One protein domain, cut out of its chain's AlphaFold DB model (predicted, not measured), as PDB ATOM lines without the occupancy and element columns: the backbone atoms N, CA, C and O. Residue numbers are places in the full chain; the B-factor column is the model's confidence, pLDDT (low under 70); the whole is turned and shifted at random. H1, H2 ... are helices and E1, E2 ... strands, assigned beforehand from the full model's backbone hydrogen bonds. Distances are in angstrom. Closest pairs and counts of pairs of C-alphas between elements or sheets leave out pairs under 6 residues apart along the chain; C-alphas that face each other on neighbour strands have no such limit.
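Overview. This is residues 5 to 174 of the 185 residues of an uncharacterized protein of Calothrix desertica PCC 7102 (UniProt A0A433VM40). One twisted sheet of eight strands has three helices, H2, H1 and H4, over one face, running along its strands. H3 sits far out before H4, and H5 only grazes the sheet. The printed part has 170 residues, with five named helices and eight named strands in the order E1 H1 E2 E3 H2 E4 E5 E6 H3 H4 E7 H5 E8. The sheet is mixed, ordered E3 E2 E4 E5 E1 E6 E7 E8, and the class is mixed, helices and strands. The whole is compact and rounded, with a radius of gyration of the C-alphas of 15.1 A and spans of 38 by 37 by 31 A.

Along the chain. E1, residues 5 to 10, begins at C-alpha 5 (72.546, 49.056, 124.797). H1, residues 17 to 29, is 18.3 A long. E2 is residues 39 to 43, E3 52 to 56 and H2 59 to 67. E4, residues 72 to 79, and E5, 82 to 89, measure 22.2 A and 23.1 A. E6 is residues 99 to 103 and H3 110 to 113. H4, residues 115 to 131, is 23.9 A long, beginning at C-alpha 115 (88.115, 50.048, 132.114). E7 is residues 136 to 140, H5 152 to 160 and E8 168 to 173, ending at C-alpha 173 (70.411, 42.413, 145.532).

Arrangement. The hairpins E2 and E3, with N 41 to O 54 at 2.8 A, and E4 and E5, with N 77 to O 84 at 2.7 A, are antiparallel; so are E2 and E4, with N 74 to O 42 at 2.8 A. E1 is parallel to E5, with N 7 to O 85 at 2.7 A, and antiparallel to E6, with N 8 to O 101 at 2.8 A. E7 is parallel to E6, with N 138 to O 100 at 2.8 A, and antiparallel to E8, with N 137 to O 172 at 2.8 A. H1, H2 and H4 on one face make two layers, helices and sheet, with heights over the sheet of 10.0, 8.4 and 9.3 A. H1 touches H2 at a steep tilt of 39 degrees, opposite ways, the closest C-alphas being Arg 18 and Ser 67, 4.4 A. H1 touches H4 with residues 23 to 28 alone, the closest C-alphas being Thr 24 and Leu 128, 6.7 A. E6, H3 H4, E7 form a strand-helix-strand unit, parallel neighbours joined through helices; E1, H1, E2 and E3, H2, E4 are split units, with strands between theirs; these three crossovers are right-handed. Every O i to N i+4 pair is within hydrogen-bond range in H1, H2, H4 and H5; H3 is too short for one.

Size, cuts and confidence. The farthest C-alphas, Asn 93 and Val 112, are 43.2 A apart. The printed part has no cut; the link E7 to H5 is long. Mean pLDDT of the printed part is 73.3, with 68 residues under 70, among them 42 to 52, 105 to 115 and 141 to 157.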
ATOM      1  N   TRP A   5      72.755  49.702 123.498       76.31
ATOM      2  CA  TRP A   5      72.546  49.056 124.797       76.31
ATOM      3  C   TRP A   5      71.119  49.245 125.282       76.31
ATOM      4  O   TRP A   5      70.407  50.131 124.827       76.31
ATOM      5  N   GLU A   6      70.713  48.425 126.238       75.06
ATOM      6  CA  GLU A   6      69.335  48.402 126.711       75.06
ATOM      7  C   GLU A   6      69.315  48.332 128.239       75.06
ATOM      8  O   GLU A   6      70.022  47.531 128.851       75.06
ATOM      9  N   ILE A   7      68.511  49.178 128.870       82.81
ATOM     10  CA  ILE A   7      68.217  49.159 130.298       82.81
ATOM     11  C   ILE A   7      66.730  48.927 130.459       82.81
ATOM     12  O   ILE A   7      65.939  49.696 129.947       82.81
ATOM     13  N   ILE A   8      66.340  47.929 131.234       78.62
ATOM     14  CA  ILE A   8      64.941  47.605 131.492       78.62
ATOM     15  C   ILE A   8      64.680  47.817 132.973       78.62
ATOM     16  O   ILE A   8      65.293  47.164 133.819       78.62
ATOM     17  N   ILE A   9      63.759  48.715 133.295       82.81
ATOM     18  CA  ILE A   9      63.355  49.061 134.654       82.81
ATOM     19  C   ILE A   9      61.946  48.529 134.888       82.81
ATOM     20  O   ILE A   9      60.962  49.050 134.371       82.81
ATOM     21  N   MET A  10      61.837  47.485 135.700       75.62
ATOM     22  CA  MET A  10      60.555  46.887 136.050       75.62
ATOM     23  C   MET A  10      59.952  47.552 137.282       75.62
ATOM     24  O   MET A  10      60.599  47.578 138.328       75.62
ATOM     25  N   MET A  11      58.706  48.020 137.184       72.69
ATOM     26  CA  MET A  11      58.026  48.787 138.227       72.69
ATOM     27  C   MET A  11      56.806  48.067 138.873       72.69
ATOM     28  O   MET A  11      55.797  47.971 138.189       72.69
ATOM     29  N   PRO A  12      56.788  47.615 140.149       63.66
ATOM     30  CA  PRO A  12      55.538  47.331 140.899       63.66
ATOM     31  C   PRO A  12      55.480  47.827 142.368       63.66
ATOM     32  O   PRO A  12      56.453  47.670 143.073       63.66
ATOM     33  N   GLU A  13      54.358  48.387 142.843       62.88
ATOM     34  CA  GLU A  13      53.953  48.831 144.223       62.88
ATOM     35  C   GLU A  13      54.945  49.425 145.271       62.88
ATOM     36  O   GLU A  13      55.597  48.696 146.011       62.88
ATOM     37  N   GLY A  14      54.951  50.770 145.434       59.56
ATOM     38  CA  GLY A  14      55.755  51.652 146.313       59.56
ATOM     39  C   GLY A  14      56.409  52.995 145.789       59.56
ATOM     40  O   GLY A  14      56.532  53.900 146.607       59.56
ATOM     41  N   LEU A  15      56.830  53.198 144.519       69.12
ATOM     42  CA  LEU A  15      57.330  54.465 143.914       69.12
ATOM     43  C   LEU A  15      56.546  54.905 142.645       69.12
ATOM     44  O   LEU A  15      56.310  54.081 141.758       69.12
ATOM     45  N   PRO A  16      56.199  56.198 142.482       74.88
ATOM     46  CA  PRO A  16      55.539  56.714 141.277       74.88
ATOM     47  C   PRO A  16      56.389  56.568 140.005       74.88
ATOM     48  O   PRO A  16      57.572  56.903 140.009       74.88
ATOM     49  N   ALA A  17      55.769  56.187 138.880       76.94
ATOM     50  CA  ALA A  17      56.439  56.075 137.575       76.94
ATOM     51  C   ALA A  17      57.192  57.358 137.180       76.94
ATOM     52  O   ALA A  17      58.317  57.305 136.694       76.94
ATOM     53  N   ARG A  18      56.621  58.525 137.494       81.94
ATOM     54  CA  ARG A  18      57.282  59.824 137.321       81.94
ATOM     55  C   ARG A  18      58.600  59.947 138.070       81.94
ATOM     56  O   ARG A  18      59.562  60.435 137.490       81.94
ATOM     57  N   GLU A  19      58.658  59.506 139.320       82.56
ATOM     58  CA  GLU A  19      59.897  59.554 140.098       82.56
ATOM     59  C   GLU A  19      60.939  58.596 139.523       82.56
ATOM     60  O   GLU A  19      62.113  58.953 139.448       82.56
ATOM     61  N   VAL A  20      60.514  57.418 139.056       85.31
ATOM     62  CA  VAL A  20      61.398  56.433 138.420       85.31
ATOM     63  C   VAL A  20      61.979  56.985 137.117       85.31
ATOM     64  O   VAL A  20      63.198  57.001 136.957       85.31
ATOM     65  N   VAL A  21      61.139  57.510 136.218       87.69
ATOM     66  CA  VAL A  21      61.575  58.113 134.948       87.69
ATOM     67  C   VAL A  21      62.532  59.281 135.192       87.69
ATOM     68  O   VAL A  21      63.631  59.297 134.637       87.69
ATOM     69  N   GLN A  22      62.169  60.215 136.078       88.50
ATOM     70  CA  GLN A  22      63.000  61.382 136.393       88.50
ATOM     71  C   GLN A  22      64.332  60.997 137.046       88.50
ATOM     72  O   GLN A  22      65.373  61.538 136.678       88.50
ATOM     73  N   THR A  23      64.321  60.050 137.987       90.00
ATOM     74  CA  THR A  23      65.540  59.581 138.661       90.00
ATOM     75  C   THR A  23      66.480  58.907 137.673       90.00
ATOM     76  O   THR A  23      67.679  59.179 137.690       90.00
ATOM     77  N   THR A  24      65.954  58.047 136.802       91.25
ATOM     78  CA  THR A  24      66.761  57.372 135.787       91.25
ATOM     79  C   THR A  24      67.383  58.368 134.819       91.25
ATOM     80  O   THR A  24      68.595  58.323 134.623       91.25
ATOM     81  N   HIS A  25      66.595  59.311 134.294       92.12
ATOM     82  CA  HIS A  25      67.103  60.379 133.432       92.12
ATOM     83  C   HIS A  25      68.215  61.176 134.123       92.12
ATOM     84  O   HIS A  25      69.301  61.322 133.571       92.12
ATOM     85  N   GLN A  26      67.994  61.605 135.372       93.31
ATOM     86  CA  GLN A  26      68.999  62.338 136.140       93.31
ATOM     87  C   GLN A  26      70.313  61.552 136.267       93.31
ATOM     88  O   GLN A  26      71.382  62.120 136.066       93.31
ATOM     89  N   VAL A  27      70.254  60.259 136.607       93.94
ATOM     90  CA  VAL A  27      71.462  59.427 136.748       93.94
ATOM     91  C   VAL A  27      72.192  59.276 135.416       93.94
ATOM     92  O   VAL A  27      73.418  59.288 135.395       93.94
ATOM     93  N   ILE A  28      71.463  59.144 134.312       92.38
ATOM     94  CA  ILE A  28      72.062  59.016 132.981       92.38
ATOM     95  C   ILE A  28      72.724  60.329 132.551       92.38
ATOM     96  O   ILE A  28      73.860  60.310 132.084       92.38
ATOM     97  N   SER A  29      72.081  61.472 132.794       91.94
ATOM     98  CA  SER A  29      72.672  62.788 132.528       91.94
ATOM     99  C   SER A  29      73.882  63.098 133.412       91.94
ATOM    100  O   SER A  29      74.831  63.718 132.943       91.94
ATOM    101  N   GLU A  30      73.908  62.618 134.662       92.75
ATOM    102  CA  GLU A  30      75.099  62.659 135.531       92.75
ATOM    103  C   GLU A  30      76.288  61.859 134.946       92.75
ATOM    104  O   GLU A  30      77.425  62.061 135.373       92.75
ATOM    105  N   LEU A  31      76.043  60.967 133.977       89.38
ATOM    106  CA  LEU A  31      77.047  60.182 133.246       89.38
ATOM    107  C   LEU A  31      77.269  60.675 131.806       89.38
ATOM    108  O   LEU A  31      77.754  59.902 130.975       89.38
ATOM    109  N   ASP A  32      76.935  61.939 131.531       90.00
ATOM    110  CA  ASP A  32      77.044  62.612 130.229       90.00
ATOM    111  C   ASP A  32      76.088  62.072 129.145       90.00
ATOM    112  O   ASP A  32      76.279  62.340 127.960       90.00
ATOM    113  N   GLY A  33      75.055  61.316 129.534       89.94
ATOM    114  CA  GLY A  33      74.015  60.851 128.620       89.94
ATOM    115  C   GLY A  33      72.984  61.937 128.297       89.94
ATOM    116  O   GLY A  33      72.522  62.655 129.190       89.94
ATOM    117  N   ILE A  34      72.584  62.039 127.030       90.44
ATOM    118  CA  ILE A  34      71.628  63.047 126.543       90.44
ATOM    119  C   ILE A  34      70.461  62.413 125.782       90.44
ATOM    120  O   ILE A  34      70.586  61.324 125.229       90.44
ATOM    121  N   ILE A  35      69.334  63.120 125.743       88.06
ATOM    122  CA  ILE A  35      68.218  62.852 124.830       88.06
ATOM    123  C   ILE A  35      68.302  63.932 123.740       88.06
ATOM    124  O   ILE A  35      68.421  65.109 124.085       88.06
ATOM    125  N   ASP A  36      68.303  63.540 122.466       79.88
ATOM    126  CA  ASP A  36      68.361  64.477 121.330       79.88
ATOM    127  C   ASP A  36      67.027  65.235 121.140       79.88
ATOM    128  O   ASP A  36      66.034  64.933 121.806       79.88
ATOM    129  N   GLU A  37      67.011  66.235 120.250       66.38
ATOM    130  CA  GLU A  37      65.812  66.986 119.847       66.38
ATOM    131  C   GLU A  37      64.741  66.044 119.274       66.38
ATOM    132  O   GLU A  37      63.569  66.176 119.611       66.38
ATOM    133  N   ASP A  38      65.159  65.030 118.513       67.19
ATOM    134  CA  ASP A  38      64.304  63.932 118.071       67.19
ATOM    135  C   ASP A  38      64.502  62.727 118.992       67.19
ATOM    136  O   ASP A  38      65.457  61.957 118.852       67.19
ATOM    137  N   CYS A  39      63.589  62.537 119.942       70.88
ATOM    138  CA  CYS A  39      63.635  61.374 120.814       70.88
ATOM    139  C   CYS A  39      62.686  60.279 120.333       70.88
ATOM    140  O   CYS A  39      61.521  60.505 119.997       70.88
ATOM    141  N   LEU A  40      63.220  59.062 120.291       69.44
ATOM    142  CA  LEU A  40      62.482  57.872 119.913       69.44
ATOM    143  C   LEU A  40      61.857  57.269 121.172       69.44
ATOM    144  O   LEU A  40      62.564  56.837 122.086       69.44
ATOM    145  N   LEU A  41      60.526  57.262 121.210       72.19
ATOM    146  CA  LEU A  41      59.736  56.564 122.208       72.19
ATOM    147  C   LEU A  41      59.294  55.212 121.662       72.19
ATOM    148  O   LEU A  41      58.531  55.137 120.701       72.19
ATOM    149  N   ILE A  42      59.734  54.136 122.305       69.81
ATOM    150  CA  ILE A  42      59.170  52.806 122.066       69.81
ATOM    151  C   ILE A  42      57.979  52.662 122.994       69.81
ATOM    152  O   ILE A  42      58.085  52.920 124.190       69.81
ATOM    153  N   LEU A  43      56.836  52.297 122.445       66.19
ATOM    154  CA  LEU A  43      55.552  52.409 123.092       66.19
ATOM    155  C   LEU A  43      54.789  51.082 122.884       66.19
ATOM    156  O   LEU A  43      54.470  50.713 121.761       66.19
ATOM    157  N   HIS A  44      54.492  50.381 123.989       66.38
ATOM    158  CA  HIS A  44      53.860  49.053 124.086       66.38
ATOM    159  C   HIS A  44      54.710  47.830 123.697       66.38
ATOM    160  O   HIS A  44      55.342  47.779 122.651       66.38
ATOM    161  N   ASP A  45      54.586  46.776 124.513       54.91
ATOM    162  CA  ASP A  45      54.725  45.383 124.074       54.91
ATOM    163  C   ASP A  45      53.319  44.909 123.726       54.91
ATOM    164  O   ASP A  45      52.480  44.700 124.607       54.91
ATOM    165  N   THR A  46      53.020  44.796 122.438       51.56
ATOM    166  CA  THR A  46      51.840  44.041 122.041       51.56
ATOM    167  C   THR A  46      52.293  42.598 121.869       51.56
ATOM    168  O   THR A  46      53.167  42.291 121.067       51.56
ATOM    169  N   ALA A  47      51.665  41.669 122.593       47.19
ATOM    170  CA  ALA A  47      51.989  40.239 122.517       47.19
ATOM    171  C   ALA A  47      51.840  39.627 121.098       47.19
ATOM    172  O   ALA A  47      52.064  38.430 120.909       47.19
ATOM    173  N   THR A  48      51.400  40.419 120.117       45.94
ATOM    174  CA  THR A  48      51.040  40.010 118.760       45.94
ATOM    175  C   THR A  48      51.541  40.945 117.655       45.94
ATOM    176  O   THR A  48      51.476  40.534 116.497       45.94
ATOM    177  N   GLU A  49      52.025  42.157 117.948       52.50
ATOM    178  CA  GLU A  49      52.486  43.122 116.936       52.50
ATOM    179  C   GLU A  49      53.854  43.709 117.323       52.50
ATOM    180  O   GLU A  49      54.347  43.537 118.436       52.50
ATOM    181  N   SER A  50      54.537  44.334 116.365       54.03
ATOM    182  CA  SER A  50      55.782  45.042 116.667       54.03
ATOM    183  C   SER A  50      55.489  46.231 117.591       54.03
ATOM    184  O   SER A  50      54.417  46.819 117.458       54.03
ATOM    185  N   PRO A  51      56.400  46.582 118.517       60.59
ATOM    186  CA  PRO A  51      56.210  47.739 119.386       60.59
ATOM    187  C   PRO A  51      55.981  48.999 118.545       60.59
ATOM    188  O   PRO A  51      56.676  49.211 117.543       60.59
ATOM    189  N   ASP A  52      55.005  49.818 118.935       63.75
ATOM    190  CA  ASP A  52      54.731  51.072 118.244       63.75
ATOM    191  C   ASP A  52      55.851  52.056 118.580       63.75
ATOM    192  O   ASP A  52      56.173  52.296 119.739       63.75
ATOM    193  N   VAL A  53      56.486  52.620 117.557       72.38
ATOM    194  CA  VAL A  53      57.536  53.624 117.739       72.38
ATOM    195  C   VAL A  53      56.947  54.996 117.459       72.38
ATOM    196  O   VAL A  53      56.433  55.251 116.369       72.38
ATOM    197  N   GLU A  54      57.056  55.894 118.428       77.38
ATOM    198  CA  GLU A  54      56.648  57.285 118.308       77.38
ATOM    199  C   GLU A  54      57.860  58.205 118.418       77.38
ATOM    200  O   GLU A  54      58.647  58.112 119.352       77.38
ATOM    201  N   TYR A  55      57.998  59.127 117.472       79.62
ATOM    202  CA  TYR A  55      58.996  60.187 117.555       79.62
ATOM    203  C   TYR A  55      58.395  61.391 118.272       79.62
ATOM    204  O   TYR A  55      57.290  61.829 117.936       79.62
ATOM    205  N   VAL A  56      59.123  61.926 119.246       78.81
ATOM    206  CA  VAL A  56      58.743  63.130 119.982       78.81
ATOM    207  C   VAL A  56      59.856  64.163 119.836       78.81
ATOM    208  O   VAL A  56      61.010  63.887 120.131       78.81
ATOM    209  N   GLU A  57      59.497  65.364 119.394       77.12
ATOM    210  CA  GLU A  57      60.437  66.463 119.091       77.12
ATOM    211  C   GLU A  57      60.871  67.260 120.349       77.12
ATOM    212  O   GLU A  57      61.438  68.346 120.255       77.12
ATOM    213  N   ASP A  58      60.534  66.775 121.552       84.12
ATOM    214  CA  ASP A  58      60.850  67.428 122.826       84.12
ATOM    215  C   ASP A  58      61.132  66.385 123.920       84.12
ATOM    216  O   ASP A  58      60.268  65.589 124.304       84.12
ATOM    217  N   SER A  59      62.359  66.401 124.448       82.94
ATOM    218  CA  SER A  59      62.828  65.436 125.450       82.94
ATOM    219  C   SER A  59      62.049  65.505 126.766       82.94
ATOM    220  O   SER A  59      61.826  64.479 127.413       82.94
ATOM    221  N   GLN A  60      61.582  66.689 127.165       86.12
ATOM    222  CA  GLN A  60      60.801  66.846 128.385       86.12
ATOM    223  C   GLN A  60      59.382  66.301 128.204       86.12
ATOM    224  O   GLN A  60      58.884  65.593 129.082       86.12
ATOM    225  N   ALA A  61      58.756  66.553 127.057       84.69
ATOM    226  CA  ALA A  61      57.470  65.987 126.686       84.69
ATOM    227  C   ALA A  61      57.540  64.457 126.608       84.69
ATOM    228  O   ALA A  61      56.614  63.780 127.054       84.69
ATOM    229  N   ALA A  62      58.649  63.900 126.116       85.31
ATOM    230  CA  ALA A  62      58.865  62.460 126.090       85.31
ATOM    231  C   ALA A  62      58.997  61.847 127.489       85.31
ATOM    232  O   ALA A  62      58.340  60.846 127.784       85.31
ATOM    233  N   LEU A  63      59.765  62.478 128.383       87.25
ATOM    234  CA  LEU A  63      59.861  62.064 129.788       87.25
ATOM    235  C   LEU A  63      58.503  62.145 130.501       87.25
ATOM    236  O   LEU A  63      58.127  61.233 131.242       87.25
ATOM    237  N   GLU A  64      57.746  63.221 130.275       84.94
ATOM    238  CA  GLU A  64      56.402  63.387 130.833       84.94
ATOM    239  C   GLU A  64      55.448  62.315 130.303       84.94
ATOM    240  O   GLU A  64      54.760  61.664 131.092       84.94
ATOM    241  N   LYS A  65      55.460  62.055 128.996       83.25
ATOM    242  CA  LYS A  65      54.630  61.026 128.372       83.25
ATOM    243  C   LYS A  65      54.942  59.640 128.927       83.25
ATOM    244  O   LYS A  65      54.030  58.968 129.412       83.25
ATOM    245  N   LEU A  66      56.217  59.260 128.972       81.31
ATOM    246  CA  LEU A  66      56.648  57.971 129.511       81.31
ATOM    247  C   LEU A  66      56.271  57.796 130.986       81.31
ATOM    248  O   LEU A  66      55.847  56.721 131.400       81.31
ATOM    249  N   SER A  67      56.336  58.868 131.781       80.06
ATOM    250  CA  SER A  67      55.947  58.826 133.197       80.06
ATOM    251  C   SER A  67      54.465  58.536 133.453       80.06
ATOM    252  O   SER A  67      54.092  58.204 134.580       80.06
ATOM    253  N   THR A  68      53.621  58.687 132.429       76.12
ATOM    254  CA  THR A  68      52.169  58.468 132.504       76.12
ATOM    255  C   THR A  68      51.726  57.136 131.908       76.12
ATOM    256  O   THR A  68      50.542  56.805 131.970       76.12
ATOM    257  N   TRP A  69      52.654  56.368 131.339       69.19
ATOM    258  CA  TRP A  69      52.361  55.121 130.647       69.19
ATOM    259  C   TRP A  69      52.422  53.910 131.570       69.19
ATOM    260  O   TRP A  69      53.339  53.756 132.373       69.19
ATOM    261  N   SER A  70      51.401  53.056 131.475       56.56
ATOM    262  CA  SER A  70      51.096  52.050 132.495       56.56
ATOM    263  C   SER A  70      51.570  50.629 132.185       56.56
ATOM    264  O   SER A  70      51.397  49.769 133.042       56.56
ATOM    265  N   GLU A  71      52.112  50.355 130.994       64.44
ATOM    266  CA  GLU A  71      52.376  48.979 130.533       64.44
ATOM    267  C   GLU A  71      53.842  48.752 130.135       64.44
ATOM    268  O   GLU A  71      54.575  48.067 130.850       64.44
ATOM    269  N   LEU A  72      54.284  49.354 129.028       72.38
ATOM    270  CA  LEU A  72      55.679  49.356 128.590       72.38
ATOM    271  C   LEU A  72      55.960  50.625 127.786       72.38
ATOM    272  O   LEU A  72      55.178  50.977 126.899       72.38
ATOM    273  N   GLY A  73      57.087  51.273 128.049       76.94
ATOM    274  CA  GLY A  73      57.637  52.252 127.120       76.94
ATOM    275  C   GLY A  73      59.123  52.488 127.342       76.94
ATOM    276  O   GLY A  73      59.640  52.126 128.395       76.94
ATOM    277  N   GLY A  74      59.812  53.110 126.391       84.00
ATOM    278  CA  GLY A  74      61.229  53.418 126.531       84.00
ATOM    279  C   GLY A  74      61.684  54.662 125.783       84.00
ATOM    280  O   GLY A  74      60.992  55.127 124.888       84.00
ATOM    281  N   ILE A  75      62.836  55.202 126.188       87.81
ATOM    282  CA  ILE A  75      63.503  56.371 125.590       87.81
ATOM    283  C   ILE A  75      64.916  55.973 125.174       87.81
ATOM    284  O   ILE A  75      65.639  55.365 125.967       87.81
ATOM    285  N   GLU A  76      65.327  56.371 123.971       87.19
ATOM    286  CA  GLU A  76      66.723  56.292 123.537       87.19
ATOM    287  C   GLU A  76      67.553  57.473 124.073       87.19
ATOM    288  O   GLU A  76      67.148  58.635 124.022       87.19
ATOM    289  N   TYR A  77      68.736  57.154 124.590       88.81
ATOM    290  CA  TYR A  77      69.741  58.073 125.104       88.81
ATOM    291  C   TYR A  77      71.026  57.939 124.294       88.81
ATOM    292  O   TYR A  77      71.485  56.836 124.009       88.81
ATOM    293  N   TYR A  78      71.682  59.056 124.014       87.81
ATOM    294  CA  TYR A  78      73.046  59.078 123.507       87.81
ATOM    295  C   TYR A  78      74.014  59.171 124.680       87.81
ATOM    296  O   TYR A  78      74.054  60.178 125.386       87.81
ATOM    297  N   MET A  79      74.790  58.116 124.890       86.00
ATOM    298  CA  MET A  79      75.887  58.072 125.853       86.00
ATOM    299  C   MET A  79      77.206  58.448 125.159       86.00
ATOM    300  O   MET A  79      77.303  58.359 123.931       86.00
ATOM    301  N   PRO A  80      78.266  58.805 125.911       84.75
ATOM    302  CA  PRO A  80      79.582  59.098 125.330       84.75
ATOM    303  C   PRO A  80      80.147  57.983 124.445       84.75
ATOM    304  O   PRO A  80      80.950  58.241 123.551       84.75
ATOM    305  N   ASP A  81      79.738  56.747 124.707       79.19
ATOM    306  CA  ASP A  81      80.235  55.540 124.073       79.19
ATOM    307  C   ASP A  81      79.323  54.954 122.970       79.19
ATOM    308  O   ASP A  81      79.694  53.951 122.359       79.19
ATOM    309  N   GLY A  82      78.142  55.537 122.697       80.88
ATOM    310  CA  GLY A  82      77.104  54.903 121.859       80.88
ATOM    311  C   GLY A  82      75.657  55.189 122.295       80.88
ATOM    312  O   GLY A  82      75.402  56.157 123.005       80.88
ATOM    313  N   MET A  83      74.692  54.365 121.867       82.25
ATOM    314  CA  MET A  83      73.251  54.612 122.085       82.25
ATOM    315  C   MET A  83      72.642  53.636 123.092       82.25
ATOM    316  O   MET A  83      72.835  52.435 122.967       82.25
ATOM    317  N   MET A  84      71.873  54.120 124.062       85.44
ATOM    318  CA  MET A  84      71.259  53.335 125.131       85.44
ATOM    319  C   MET A  84      69.744  53.531 125.157       85.44
ATOM    320  O   MET A  84      69.282  54.627 125.446       85.44
ATOM    321  N   THR A  85      68.956  52.483 124.966       85.44
ATOM    322  CA  THR A  85      67.519  52.527 125.256       85.44
ATOM    323  C   THR A  85      67.265  52.237 126.722       85.44
ATOM    324  O   THR A  85      67.846  51.319 127.294       85.44
ATOM    325  N   VAL A  86      66.372  53.002 127.339       85.88
ATOM    326  CA  VAL A  86      65.846  52.722 128.672       85.88
ATOM    327  C   VAL A  86      64.363  52.431 128.562       85.88
ATOM    328  O   VAL A  86      63.580  53.334 128.288       85.88
ATOM    329  N   GLU A  87      63.985  51.195 128.830       83.75
ATOM    330  CA  GLU A  87      62.621  50.700 128.868       83.75
ATOM    331  C   GLU A  87      62.102  50.605 130.304       83.75
ATOM    332  O   GLU A  87      62.833  50.312 131.251       83.75
ATOM    333  N   TYR A  88      60.806  50.823 130.471       80.25
ATOM    334  CA  TYR A  88      60.091  50.808 131.736       80.25
ATOM    335  C   TYR A  88      58.888  49.888 131.582       80.25
ATOM    336  O   TYR A  88      57.988  50.190 130.804       80.25
ATOM    337  N   ALA A  89      58.861  48.785 132.326       74.88
ATOM    338  CA  ALA A  89      57.801  47.779 132.257       74.88
ATOM    339  C   ALA A  89      57.075  47.679 133.603       74.88
ATOM    340  O   ALA A  89      57.720  47.514 134.637       74.88
ATOM    341  N   GLY A  90      55.744  47.731 133.635       66.19
ATOM    342  CA  GLY A  90      54.985  47.632 134.887       66.19
ATOM    343  C   GLY A  90      53.626  46.954 134.704       66.19
ATOM    344  O   GLY A  90      53.051  47.019 133.622       66.19
ATOM    345  N   PRO A  91      53.075  46.279 135.735       58.66
ATOM    346  CA  PRO A  91      51.649  46.017 135.760       58.66
ATOM    347  C   PRO A  91      50.908  47.358 135.853       58.66
ATOM    348  O   PRO A  91      51.390  48.306 136.472       58.66
ATOM    349  N   SER A  92      49.706  47.408 135.288       53.72
ATOM    350  CA  SER A  92      48.885  48.611 135.111       53.72
ATOM    351  C   SER A  92      48.405  49.302 136.399       53.72
ATOM    352  O   SER A  92      47.555  50.183 136.334       53.72
ATOM    353  N   ASN A  93      48.964  48.968 137.569       51.75
ATOM    354  CA  ASN A  93      48.764  49.694 138.818       51.75
ATOM    355  C   ASN A  93      50.067  49.821 139.633       51.75
ATOM    356  O   ASN A  93      50.795  48.855 139.855       51.75
ATOM    357  N   SER A  94      50.315  51.079 140.023       52.94
ATOM    358  CA  SER A  94      51.408  51.685 140.803       52.94
ATOM    359  C   SER A  94      52.436  50.730 141.399       52.94
ATOM    360  O   SER A  94      52.130  50.166 142.423       52.94
ATOM    361  N   GLY A  95      53.589  50.500 140.756       64.12
ATOM    362  CA  GLY A  95      54.913  51.141 140.946       64.12
ATOM    363  C   GLY A  95      55.648  51.087 142.284       64.12
ATOM    364  O   GLY A  95      55.145  51.756 143.153       64.12
ATOM    365  N   VAL A  96      56.815  50.407 142.333       63.81
ATOM    366  CA  VAL A  96      58.152  50.419 143.046       63.81
ATOM    367  C   VAL A  96      59.115  49.865 141.997       63.81
ATOM    368  O   VAL A  96      58.623  49.293 141.057       63.81
ATOM    369  N   VAL A  97      60.442  49.955 142.061       68.19
ATOM    370  CA  VAL A  97      61.269  49.204 141.084       68.19
ATOM    371  C   VAL A  97      61.578  47.803 141.615       68.19
ATOM    372  O   VAL A  97      62.217  47.650 142.653       68.19
ATOM    373  N   GLU A  98      61.137  46.753 140.927       74.94
ATOM    374  CA  GLU A  98      61.461  45.378 141.313       74.94
ATOM    375  C   GLU A  98      62.813  44.943 140.762       74.94
ATOM    376  O   GLU A  98      63.672  44.488 141.521       74.94
ATOM    377  N   TYR A  99      63.027  45.133 139.462       76.94
ATOM    378  CA  TYR A  99      64.257  44.715 138.807       76.94
ATOM    379  C   TYR A  99      64.752  45.783 137.847       76.94
ATOM    380  O   TYR A  99      63.967  46.444 137.178       76.94
ATOM    381  N   ILE A 100      66.069  45.901 137.757       81.88
ATOM    382  CA  ILE A 100      66.745  46.647 136.700       81.88
ATOM    383  C   ILE A 100      67.622  45.653 135.948       81.88
ATOM    384  O   ILE A 100      68.440  44.972 136.570       81.88
ATOM    385  N   LYS A 101      67.467  45.552 134.634       81.06
ATOM    386  CA  LYS A 101      68.348  44.773 133.761       81.06
ATOM    387  C   LYS A 101      69.109  45.736 132.863       81.06
ATOM    388  O   LYS A 101      68.523  46.685 132.371       81.06
ATOM    389  N   ILE A 102      70.402  45.508 132.681       81.44
ATOM    390  CA  ILE A 102      71.250  46.260 131.753       81.44
ATOM    391  C   ILE A 102      71.890  45.248 130.800       81.44
ATOM    392  O   ILE A 102      72.631  44.365 131.242       81.44
ATOM    393  N   THR A 103      71.585  45.372 129.513       76.06
ATOM    394  CA  THR A 103      72.071  44.526 128.421       76.06
ATOM    395  C   THR A 103      73.141  45.276 127.632       76.06
ATOM    396  O   THR A 103      72.915  46.393 127.166       76.06
ATOM    397  N   ILE A 104      74.301  44.644 127.442       72.44
ATOM    398  CA  ILE A 104      75.407  45.182 126.639       72.44
ATOM    399  C   ILE A 104      75.647  44.221 125.464       72.44
ATOM    400  O   ILE A 104      76.091  43.096 125.701       72.44
ATOM    401  N   PRO A 105      75.358  44.607 124.203       61.38
ATOM    402  CA  PRO A 105      75.325  43.667 123.082       61.38
ATOM    403  C   PRO A 105      76.720  43.232 122.616       61.38
ATOM    404  O   PRO A 105      76.853  42.177 122.003       61.38
ATOM    405  N   ASN A 106      77.765  44.031 122.867       66.50
ATOM    406  CA  ASN A 106      79.103  43.765 122.355       66.50
ATOM    407  C   ASN A 106      80.201  44.196 123.339       66.50
ATOM    408  O   ASN A 106      80.406  45.377 123.602       66.50
ATOM    409  N   LEU A 107      80.957  43.219 123.843       63.09
ATOM    410  CA  LEU A 107      82.081  43.440 124.758       63.09
ATOM    411  C   LEU A 107      83.352  43.922 124.052       63.09
ATOM    412  O   LEU A 107      84.296  44.347 124.719       63.09
ATOM    413  N   GLU A 108      83.411  43.849 122.719       64.62
ATOM    414  CA  GLU A 108      84.549  44.373 121.960       64.62
ATOM    415  C   GLU A 108      84.697  45.886 122.108       64.62
ATOM    416  O   GLU A 108      85.813  46.392 122.023       64.62
ATOM    417  N   PHE A 109      83.610  46.576 122.449       61.66
ATOM    418  CA  PHE A 109      83.619  47.986 122.806       61.66
ATOM    419  C   PHE A 109      84.561  48.287 123.992       61.66
ATOM    420  O   PHE A 109      85.422  49.167 123.909       61.66
ATOM    421  N   PHE A 110      84.523  47.469 125.053       65.06
ATOM    422  CA  PHE A 110      85.432  47.614 126.200       65.06
ATOM    423  C   PHE A 110      86.902  47.362 125.849       65.06
ATOM    424  O   PHE A 110      87.783  47.659 126.650       65.06
ATOM    425  N   LYS A 111      87.208  46.804 124.672       58.25
ATOM    426  CA  LYS A 111      88.598  46.631 124.227       58.25
ATOM    427  C   LYS A 111      89.194  47.926 123.666       58.25
ATOM    428  O   LYS A 111      90.416  48.020 123.600       58.25
ATOM    429  N   VAL A 112      88.362  48.889 123.253       58.91
ATOM    430  CA  VAL A 112      88.795  50.153 122.628       58.91
ATOM    431  C   VAL A 112      88.980  51.256 123.671       58.91
ATOM    432  O   VAL A 112      89.988  51.955 123.630       58.91
ATOM    433  N   ASP A 113      88.056  51.356 124.628       61.88
ATOM    434  CA  ASP A 113      88.023  52.416 125.654       61.88
ATOM    435  C   ASP A 113      88.280  51.878 127.088       61.88
ATOM    436  O   ASP A 113      88.476  52.611 128.058       61.88
ATOM    437  N   GLY A 114      88.405  50.553 127.223       63.91
ATOM    438  CA  GLY A 114      88.989  49.909 128.397       63.91
ATOM    439  C   GLY A 114      88.089  49.874 129.635       63.91
ATOM    440  O   GLY A 114      86.916  49.503 129.604       63.91
ATOM    441  N   GLU A 115      88.704  50.177 130.778       69.94
ATOM    442  CA  GLU A 115      88.115  50.048 132.114       69.94
ATOM    443  C   GLU A 115      87.188  51.222 132.477       69.94
ATOM    444  O   GLU A 115      86.352  51.090 133.369       69.94
ATOM    445  N   GLU A 116      87.283  52.349 131.767       78.12
ATOM    446  CA  GLU A 116      86.493  53.554 132.035       78.12
ATOM    447  C   GLU A 116      85.010  53.358 131.708       78.12
ATOM    448  O   GLU A 116      84.161  53.527 132.586       78.12
ATOM    449  N   SER A 117      84.682  52.913 130.495       77.94
ATOM    450  CA  SER A 117      83.294  52.656 130.096       77.94
ATOM    451  C   SER A 117      82.692  51.500 130.902       77.94
ATOM    452  O   SER A 117      81.555  51.580 131.366       77.94
ATOM    453  N   LYS A 118      83.488  50.465 131.216       76.69
ATOM    454  CA  LYS A 118      83.076  49.414 132.161       76.69
ATOM    455  C   LYS A 118      82.704  50.006 133.525       76.69
ATOM    456  O   LYS A 118      81.655  49.674 134.074       76.69
ATOM    457  N   ASN A 119      83.534  50.891 134.074       81.19
ATOM    458  CA  ASN A 119      83.254  51.554 135.346       81.19
ATOM    459  C   ASN A 119      82.025  52.469 135.274       81.19
ATOM    460  O   ASN A 119      81.273  52.513 136.248       81.19
ATOM    461  N   ARG A 120      81.774  53.130 134.136       85.25
ATOM    462  CA  ARG A 120      80.576  53.953 133.900       85.25
ATOM    463  C   ARG A 120      79.297  53.129 134.050       85.25
ATOM    464  O   ARG A 120      78.457  53.478 134.877       85.25
ATOM    465  N   TYR A 121      79.188  51.987 133.367       84.00
ATOM    466  CA  TYR A 121      78.004  51.116 133.467       84.00
ATOM    467  C   TYR A 121      77.889  50.393 134.813       84.00
ATOM    468  O   TYR A 121      76.790  50.230 135.345       84.00
ATOM    469  N   ILE A 122      79.015  50.022 135.432       84.00
ATOM    470  CA  ILE A 122      79.022  49.516 136.813       84.00
ATOM    471  C   ILE A 122      78.477  50.575 137.780       84.00
ATOM    472  O   ILE A 122      77.711  50.249 138.691       84.00
ATOM    473  N   ASN A 123      78.886  51.834 137.614       87.94
ATOM    474  CA  ASN A 123      78.421  52.937 138.442       87.94
ATOM    475  C   ASN A 123      76.935  53.218 138.200       87.94
ATOM    476  O   ASN A 123      76.185  53.316 139.166       87.94
ATOM    477  N   LEU A 124      76.494  53.236 136.939       90.50
ATOM    478  CA  LEU A 124      75.086  53.349 136.558       90.50
ATOM    479  C   LEU A 124      74.227  52.304 137.279       90.50
ATOM    480  O   LEU A 124      73.285  52.665 137.985       90.50
ATOM    481  N   ALA A 125      74.606  51.024 137.194       88.12
ATOM    482  CA  ALA A 125      73.901  49.929 137.856       88.12
ATOM    483  C   ALA A 125      73.778  50.151 139.373       88.12
ATOM    484  O   ALA A 125      72.700  49.994 139.945       88.12
ATOM    485  N   LYS A 126      74.871  50.552 140.037       87.19
ATOM    486  CA  LYS A 126      74.903  50.793 141.490       87.19
ATOM    487  C   LYS A 126      74.061  51.997 141.906       87.19
ATOM    488  O   LYS A 126      73.335  51.919 142.898       87.19
ATOM    489  N   VAL A 127      74.170  53.107 141.177       91.56
ATOM    490  CA  VAL A 127      73.454  54.347 141.496       91.56
ATOM    491  C   VAL A 127      71.960  54.164 141.263       91.56
ATOM    492  O   VAL A 127      71.183  54.513 142.149       91.56
ATOM    493  N   LEU A 128      71.554  53.555 140.144       90.44
ATOM    494  CA  LEU A 128      70.150  53.238 139.882       90.44
ATOM    495  C   LEU A 128      69.590  52.275 140.929       90.44
ATOM    496  O   LEU A 128      68.534  52.552 141.492       90.44
ATOM    497  N   HIS A 129      70.313  51.195 141.254       87.75
ATOM    498  CA  HIS A 129      69.902  50.250 142.296       87.75
ATOM    499  C   HIS A 129      69.603  50.959 143.624       87.75
ATOM    500  O   HIS A 129      68.573  50.715 144.250       87.75
ATOM    501  N   SER A 130      70.496  51.865 144.031       87.81
ATOM    502  CA  SER A 130      70.377  52.623 145.276       87.81
ATOM    503  C   SER A 130      69.254  53.669 145.228       87.81
ATOM    504  O   SER A 130      68.359  53.634 146.074       87.81
ATOM    505  N   LYS A 131      69.255  54.573 144.232       88.81
ATOM    506  CA  LYS A 131      68.283  55.680 144.137       88.81
ATOM    507  C   LYS A 131      66.848  55.175 143.923       88.81
ATOM    508  O   LYS A 131      65.927  55.739 144.501       88.81
ATOM    509  N   LEU A 132      66.665  54.097 143.153       86.31
ATOM    510  CA  LEU A 132      65.351  53.495 142.881       86.31
ATOM    511  C   LEU A 132      64.946  52.426 143.906       86.31
ATOM    512  O   LEU A 132      63.851  51.875 143.822       86.31
ATOM    513  N   GLN A 133      65.827  52.118 144.863       83.38
ATOM    514  CA  GLN A 133      65.638  51.067 145.865       83.38
ATOM    515  C   GLN A 133      65.246  49.701 145.270       83.38
ATOM    516  O   GLN A 133      64.444  48.968 145.865       83.38
ATOM    517  N   ALA A 134      65.807  49.366 144.103       81.31
ATOM    518  CA  ALA A 134      65.446  48.172 143.350       81.31
ATOM    519  C   ALA A 134      65.666  46.897 144.179       81.31
ATOM    520  O   ALA A 134      66.668  46.779 144.888       81.31
ATOM    521  N   LYS A 135      64.774  45.897 144.079       80.94
ATOM    522  CA  LYS A 135      65.009  44.605 144.760       80.94
ATOM    523  C   LYS A 135      66.233  43.898 144.176       80.94
ATOM    524  O   LYS A 135      67.003  43.281 144.918       80.94
ATOM    525  N   ARG A 136      66.446  44.014 142.862       81.94
ATOM    526  CA  ARG A 136      67.598  43.427 142.171       81.94
ATOM    527  C   ARG A 136      68.024  44.250 140.954       81.94
ATOM    528  O   ARG A 136      67.190  44.785 140.235       81.94
ATOM    529  N   THR A 137      69.322  44.313 140.694       82.94
ATOM    530  CA  THR A 137      69.892  44.911 139.482       82.94
ATOM    531  C   THR A 137      70.884  43.943 138.864       82.94
ATOM    532  O   THR A 137      71.845  43.552 139.522       82.94
ATOM    533  N   ILE A 138      70.653  43.555 137.614       79.69
ATOM    534  CA  ILE A 138      71.482  42.606 136.871       79.69
ATOM    535  C   ILE A 138      72.102  43.329 135.681       79.69
ATOM    536  O   ILE A 138      71.413  44.040 134.954       79.69
ATOM    537  N   MET A 139      73.393  43.113 135.465       79.00
ATOM    538  CA  MET A 139      74.083  43.504 134.243       79.00
ATOM    539  C   MET A 139      74.652  42.252 133.577       79.00
ATOM    540  O   MET A 139      75.474  41.551 134.179       79.00
ATOM    541  N   ASP A 140      74.199  41.978 132.356       71.31
ATOM    542  CA  ASP A 140      74.513  40.757 131.605       71.31
ATOM    543  C   ASP A 140      75.577  41.015 130.525       71.31
ATOM    544  O   ASP A 140      75.604  42.073 129.892       71.31
ATOM    545  N   TRP A 141      76.476  40.044 130.349       62.19
ATOM    546  CA  TRP A 141      77.578  40.023 129.385       62.19
ATOM    547  C   TRP A 141      77.282  39.045 128.262       62.19
ATOM    548  O   TRP A 141      78.107  38.201 127.917       62.19
ATOM    549  N   ASN A 142      76.090  39.102 127.682       51.44
ATOM    550  CA  ASN A 142      75.861  38.309 126.496       51.44
ATOM    551  C   ASN A 142      74.650  38.751 125.693       51.44
ATOM    552  O   ASN A 142      73.576  39.034 126.214       51.44
ATOM    553  N   VAL A 143      74.807  38.589 124.383       48.59
ATOM    554  CA  VAL A 143      73.750  38.482 123.365       48.59
ATOM    555  C   VAL A 143      72.736  37.364 123.702       48.59
ATOM    556  O   VAL A 143      71.727  37.201 123.026       48.59
ATOM    557  N   GLY A 144      72.969  36.602 124.777       37.34
ATOM    558  CA  GLY A 144      72.126  35.526 125.287       37.34
ATOM    559  C   GLY A 144      70.680  35.922 125.572       37.34
ATOM    560  O   GLY A 144      69.837  35.038 125.554       37.34
ATOM    561  N   LEU A 145      70.371  37.213 125.742       37.19
ATOM    562  CA  LEU A 145      68.986  37.693 125.835       37.19
ATOM    563  C   LEU A 145      68.432  38.296 124.543       37.19
ATOM    564  O   LEU A 145      67.227  38.248 124.334       37.19
ATOM    565  N   LEU A 146      69.296  38.753 123.635       41.88
ATOM    566  CA  LEU A 146      68.898  39.125 122.272       41.88
ATOM    567  C   LEU A 146      68.603  37.889 121.393       41.88
ATOM    568  O   LEU A 146      68.016  38.034 120.325       41.88
ATOM    569  N   TYR A 147      69.006  36.682 121.817       37.41
ATOM    570  CA  TYR A 147      68.867  35.438 121.038       37.41
ATOM    571  C   TYR A 147      68.240  34.248 121.777       37.41
ATOM    572  O   TYR A 147      68.147  33.160 121.203       37.41
ATOM    573  N   THR A 148      67.745  34.412 123.005       43.06
ATOM    574  CA  THR A 148      66.661  33.529 123.445       43.06
ATOM    575  C   THR A 148      65.424  33.993 122.698       43.06
ATOM    576  O   THR A 148      64.933  35.083 122.958       43.06
ATOM    577  N   SER A 149      64.917  33.197 121.760       42.06
ATOM    578  CA  SER A 149      63.644  33.410 121.049       42.06
ATOM    579  C   SER A 149      62.410  33.391 121.974       42.06
ATOM    580  O   SER A 149      61.312  33.041 121.547       42.06
ATOM    581  N   GLU A 150      62.609  33.673 123.257       51.72
ATOM    582  CA  GLU A 150      61.620  33.691 124.315       51.72
ATOM    583  C   GLU A 150      60.879  35.031 124.229       51.72
ATOM    584  O   GLU A 150      61.511  36.090 124.257       51.72
ATOM    585  N   PRO A 151      59.547  35.008 124.097       55.00
ATOM    586  CA  PRO A 151      58.731  36.209 124.143       55.00
ATOM    587  C   PRO A 151      59.009  37.052 125.396       55.00
ATOM    588  O   PRO A 151      59.246  36.520 126.483       55.00
ATOM    589  N   TRP A 152      58.925  38.375 125.257       56.62
ATOM    590  CA  TRP A 152      59.218  39.351 126.312       56.62
ATOM    591  C   TRP A 152      58.536  39.042 127.651       56.62
ATOM    592  O   TRP A 152      59.165  39.034 128.708       56.62
ATOM    593  N   ASN A 153      57.255  38.681 127.620       57.44
ATOM    594  CA  ASN A 153      56.500  38.290 128.809       57.44
ATOM    595  C   ASN A 153      57.106  37.089 129.573       57.44
ATOM    596  O   ASN A 153      56.950  37.002 130.794       57.44
ATOM    597  N   GLN A 154      57.808  36.172 128.901       62.31
ATOM    598  CA  GLN A 154      58.488  35.029 129.521       62.31
ATOM    599  C   GLN A 154      59.784  35.469 130.204       62.31
ATOM    600  O   GLN A 154      60.020  35.097 131.356       62.31
ATOM    601  N   GLU A 155      60.553  36.349 129.563       59.12
ATOM    602  CA  GLU A 155      61.725  36.993 130.161       59.12
ATOM    603  C   GLU A 155      61.352  37.791 131.425       59.12
ATOM    604  O   GLU A 155      61.991  37.665 132.474       59.12
ATOM    605  N   MET A 156      60.247  38.538 131.359       62.66
ATOM    606  CA  MET A 156      59.678  39.279 132.489       62.66
ATOM    607  C   MET A 156      59.262  38.363 133.643       62.66
ATOM    608  O   MET A 156      59.565  38.648 134.804       62.66
ATOM    609  N   ASN A 157      58.604  37.240 133.351       68.38
ATOM    610  CA  ASN A 157      58.213  36.268 134.376       68.38
ATOM    611  C   ASN A 157      59.424  35.601 135.039       68.38
ATOM    612  O   ASN A 157      59.445  35.422 136.258       68.38
ATOM    613  N   ARG A 158      60.452  35.273 134.256       72.69
ATOM    614  CA  ARG A 158      61.694  34.671 134.744       72.69
ATOM    615  C   ARG A 158      62.413  35.597 135.729       72.69
ATOM    616  O   ARG A 158      62.713  35.191 136.854       72.69
ATOM    617  N   LEU A 159      62.609  36.863 135.355       66.88
ATOM    618  CA  LEU A 159      63.254  37.852 136.223       66.88
ATOM    619  C   LEU A 159      62.474  38.064 137.531       66.88
ATOM    620  O   LEU A 159      63.093  38.076 138.596       66.88
ATOM    621  N   LYS A 160      61.131  38.119 137.476       66.56
ATOM    622  CA  LYS A 160      60.256  38.171 138.668       66.56
ATOM    623  C   LYS A 160      60.443  36.977 139.605       66.56
ATOM    624  O   LYS A 160      60.472  37.138 140.822       66.56
ATOM    625  N   ASN A 161      60.647  35.785 139.055       72.81
ATOM    626  CA  ASN A 161      60.932  34.577 139.835       72.81
ATOM    627  C   ASN A 161      62.390  34.500 140.318       72.81
ATOM    628  O   ASN A 161      62.811  33.501 140.895       72.81
ATOM    629  N   SER A 162      63.172  35.567 140.116       63.38
ATOM    630  CA  SER A 162      64.610  35.619 140.385       63.38
ATOM    631  C   SER A 162      65.426  34.580 139.609       63.38
ATOM    632  O   SER A 162      66.594  34.338 139.931       63.38
ATOM    633  N   GLU A 163      64.843  34.018 138.556       69.25
ATOM    634  CA  GLU A 163      65.496  33.098 137.642       69.25
ATOM    635  C   GLU A 163      66.349  33.897 136.650       69.25
ATOM    636  O   GLU A 163      65.986  34.989 136.213       69.25
ATOM    637  N   PHE A 164      67.535  33.384 136.333       62.75
ATOM    638  CA  PHE A 164      68.467  34.035 135.418       62.75
ATOM    639  C   PHE A 164      69.216  32.988 134.591       62.75
ATOM    640  O   PHE A 164      69.557  31.918 135.092       62.75
ATOM    641  N   ILE A 165      69.474  33.321 133.329       59.44
ATOM    642  CA  ILE A 165      70.186  32.514 132.332       59.44
ATOM    643  C   ILE A 165      71.199  33.462 131.688       59.44
ATOM    644  O   ILE A 165      70.777  34.484 131.155       59.44
ATOM    645  N   GLY A 166      72.496  33.141 131.761       57.88
ATOM    646  CA  GLY A 166      73.581  33.958 131.200       57.88
ATOM    647  C   GLY A 166      74.830  34.031 132.092       57.88
ATOM    648  O   GLY A 166      74.865  33.453 133.182       57.88
ATOM    649  N   GLU A 167      75.849  34.759 131.631       57.47
ATOM    650  CA  GLU A 167      77.054  35.109 132.399       57.47
ATOM    651  C   GLU A 167      76.964  36.586 132.815       57.47
ATOM    652  O   GLU A 167      76.931  37.470 131.968       57.47
ATOM    653  N   HIS A 168      76.918  36.877 134.119       59.97
ATOM    654  CA  HIS A 168      76.715  38.244 134.611       59.97
ATOM    655  C   HIS A 168      78.030  38.958 134.931       59.97
ATOM    656  O   HIS A 168      78.962  38.365 135.478       59.97
ATOM    657  N   LEU A 169      78.056  40.274 134.695       65.31
ATOM    658  CA  LEU A 169      79.109  41.145 135.217       65.31
ATOM    659  C   LEU A 169      78.777  41.647 136.627       65.31
ATOM    660  O   LEU A 169      79.681  41.774 137.452       65.31
ATOM    661  N   ILE A 170      77.498  41.921 136.916       69.69
ATOM    662  CA  ILE A 170      77.017  42.363 138.235       69.69
ATOM    663  C   ILE A 170      75.616  41.791 138.523       69.69
ATOM    664  O   ILE A 170      74.745  41.831 137.662       69.69
ATOM    665  N   ASP A 171      75.390  41.337 139.762       80.25
ATOM    666  CA  ASP A 171      74.072  41.023 140.345       80.25
ATOM    667  C   ASP A 171      73.985  41.684 141.734       80.25
ATOM    668  O   ASP A 171      74.554  41.188 142.710       80.25
ATOM    669  N   ILE A 172      73.338  42.852 141.817       77.56
ATOM    670  CA  ILE A 172      73.109  43.581 143.072       77.56
ATOM    671  C   ILE A 172      71.737  43.192 143.604       77.56
ATOM    672  O   ILE A 172      70.743  43.302 142.892       77.56
ATOM    673  N   ARG A 173      71.665  42.777 144.868       81.56
ATOM    674  CA  ARG A 173      70.411  42.413 145.532       81.56
ATOM    675  C   ARG A 173      70.223  43.267 146.769       81.56
ATOM    676  O   ARG A 173      71.161  43.422 147.556       81.56
ATOM    677  N   ARG A 174      69.005  43.756 146.977       75.25
ATOM    678  CA  ARG A 174      68.640  44.389 148.240       75.25
ATOM    679  C   ARG A 174      68.624  43.314 149.322       75.25
ATOM    680  O   ARG A 174      67.917  42.316 149.207       75.25
TER     681      ARG A 174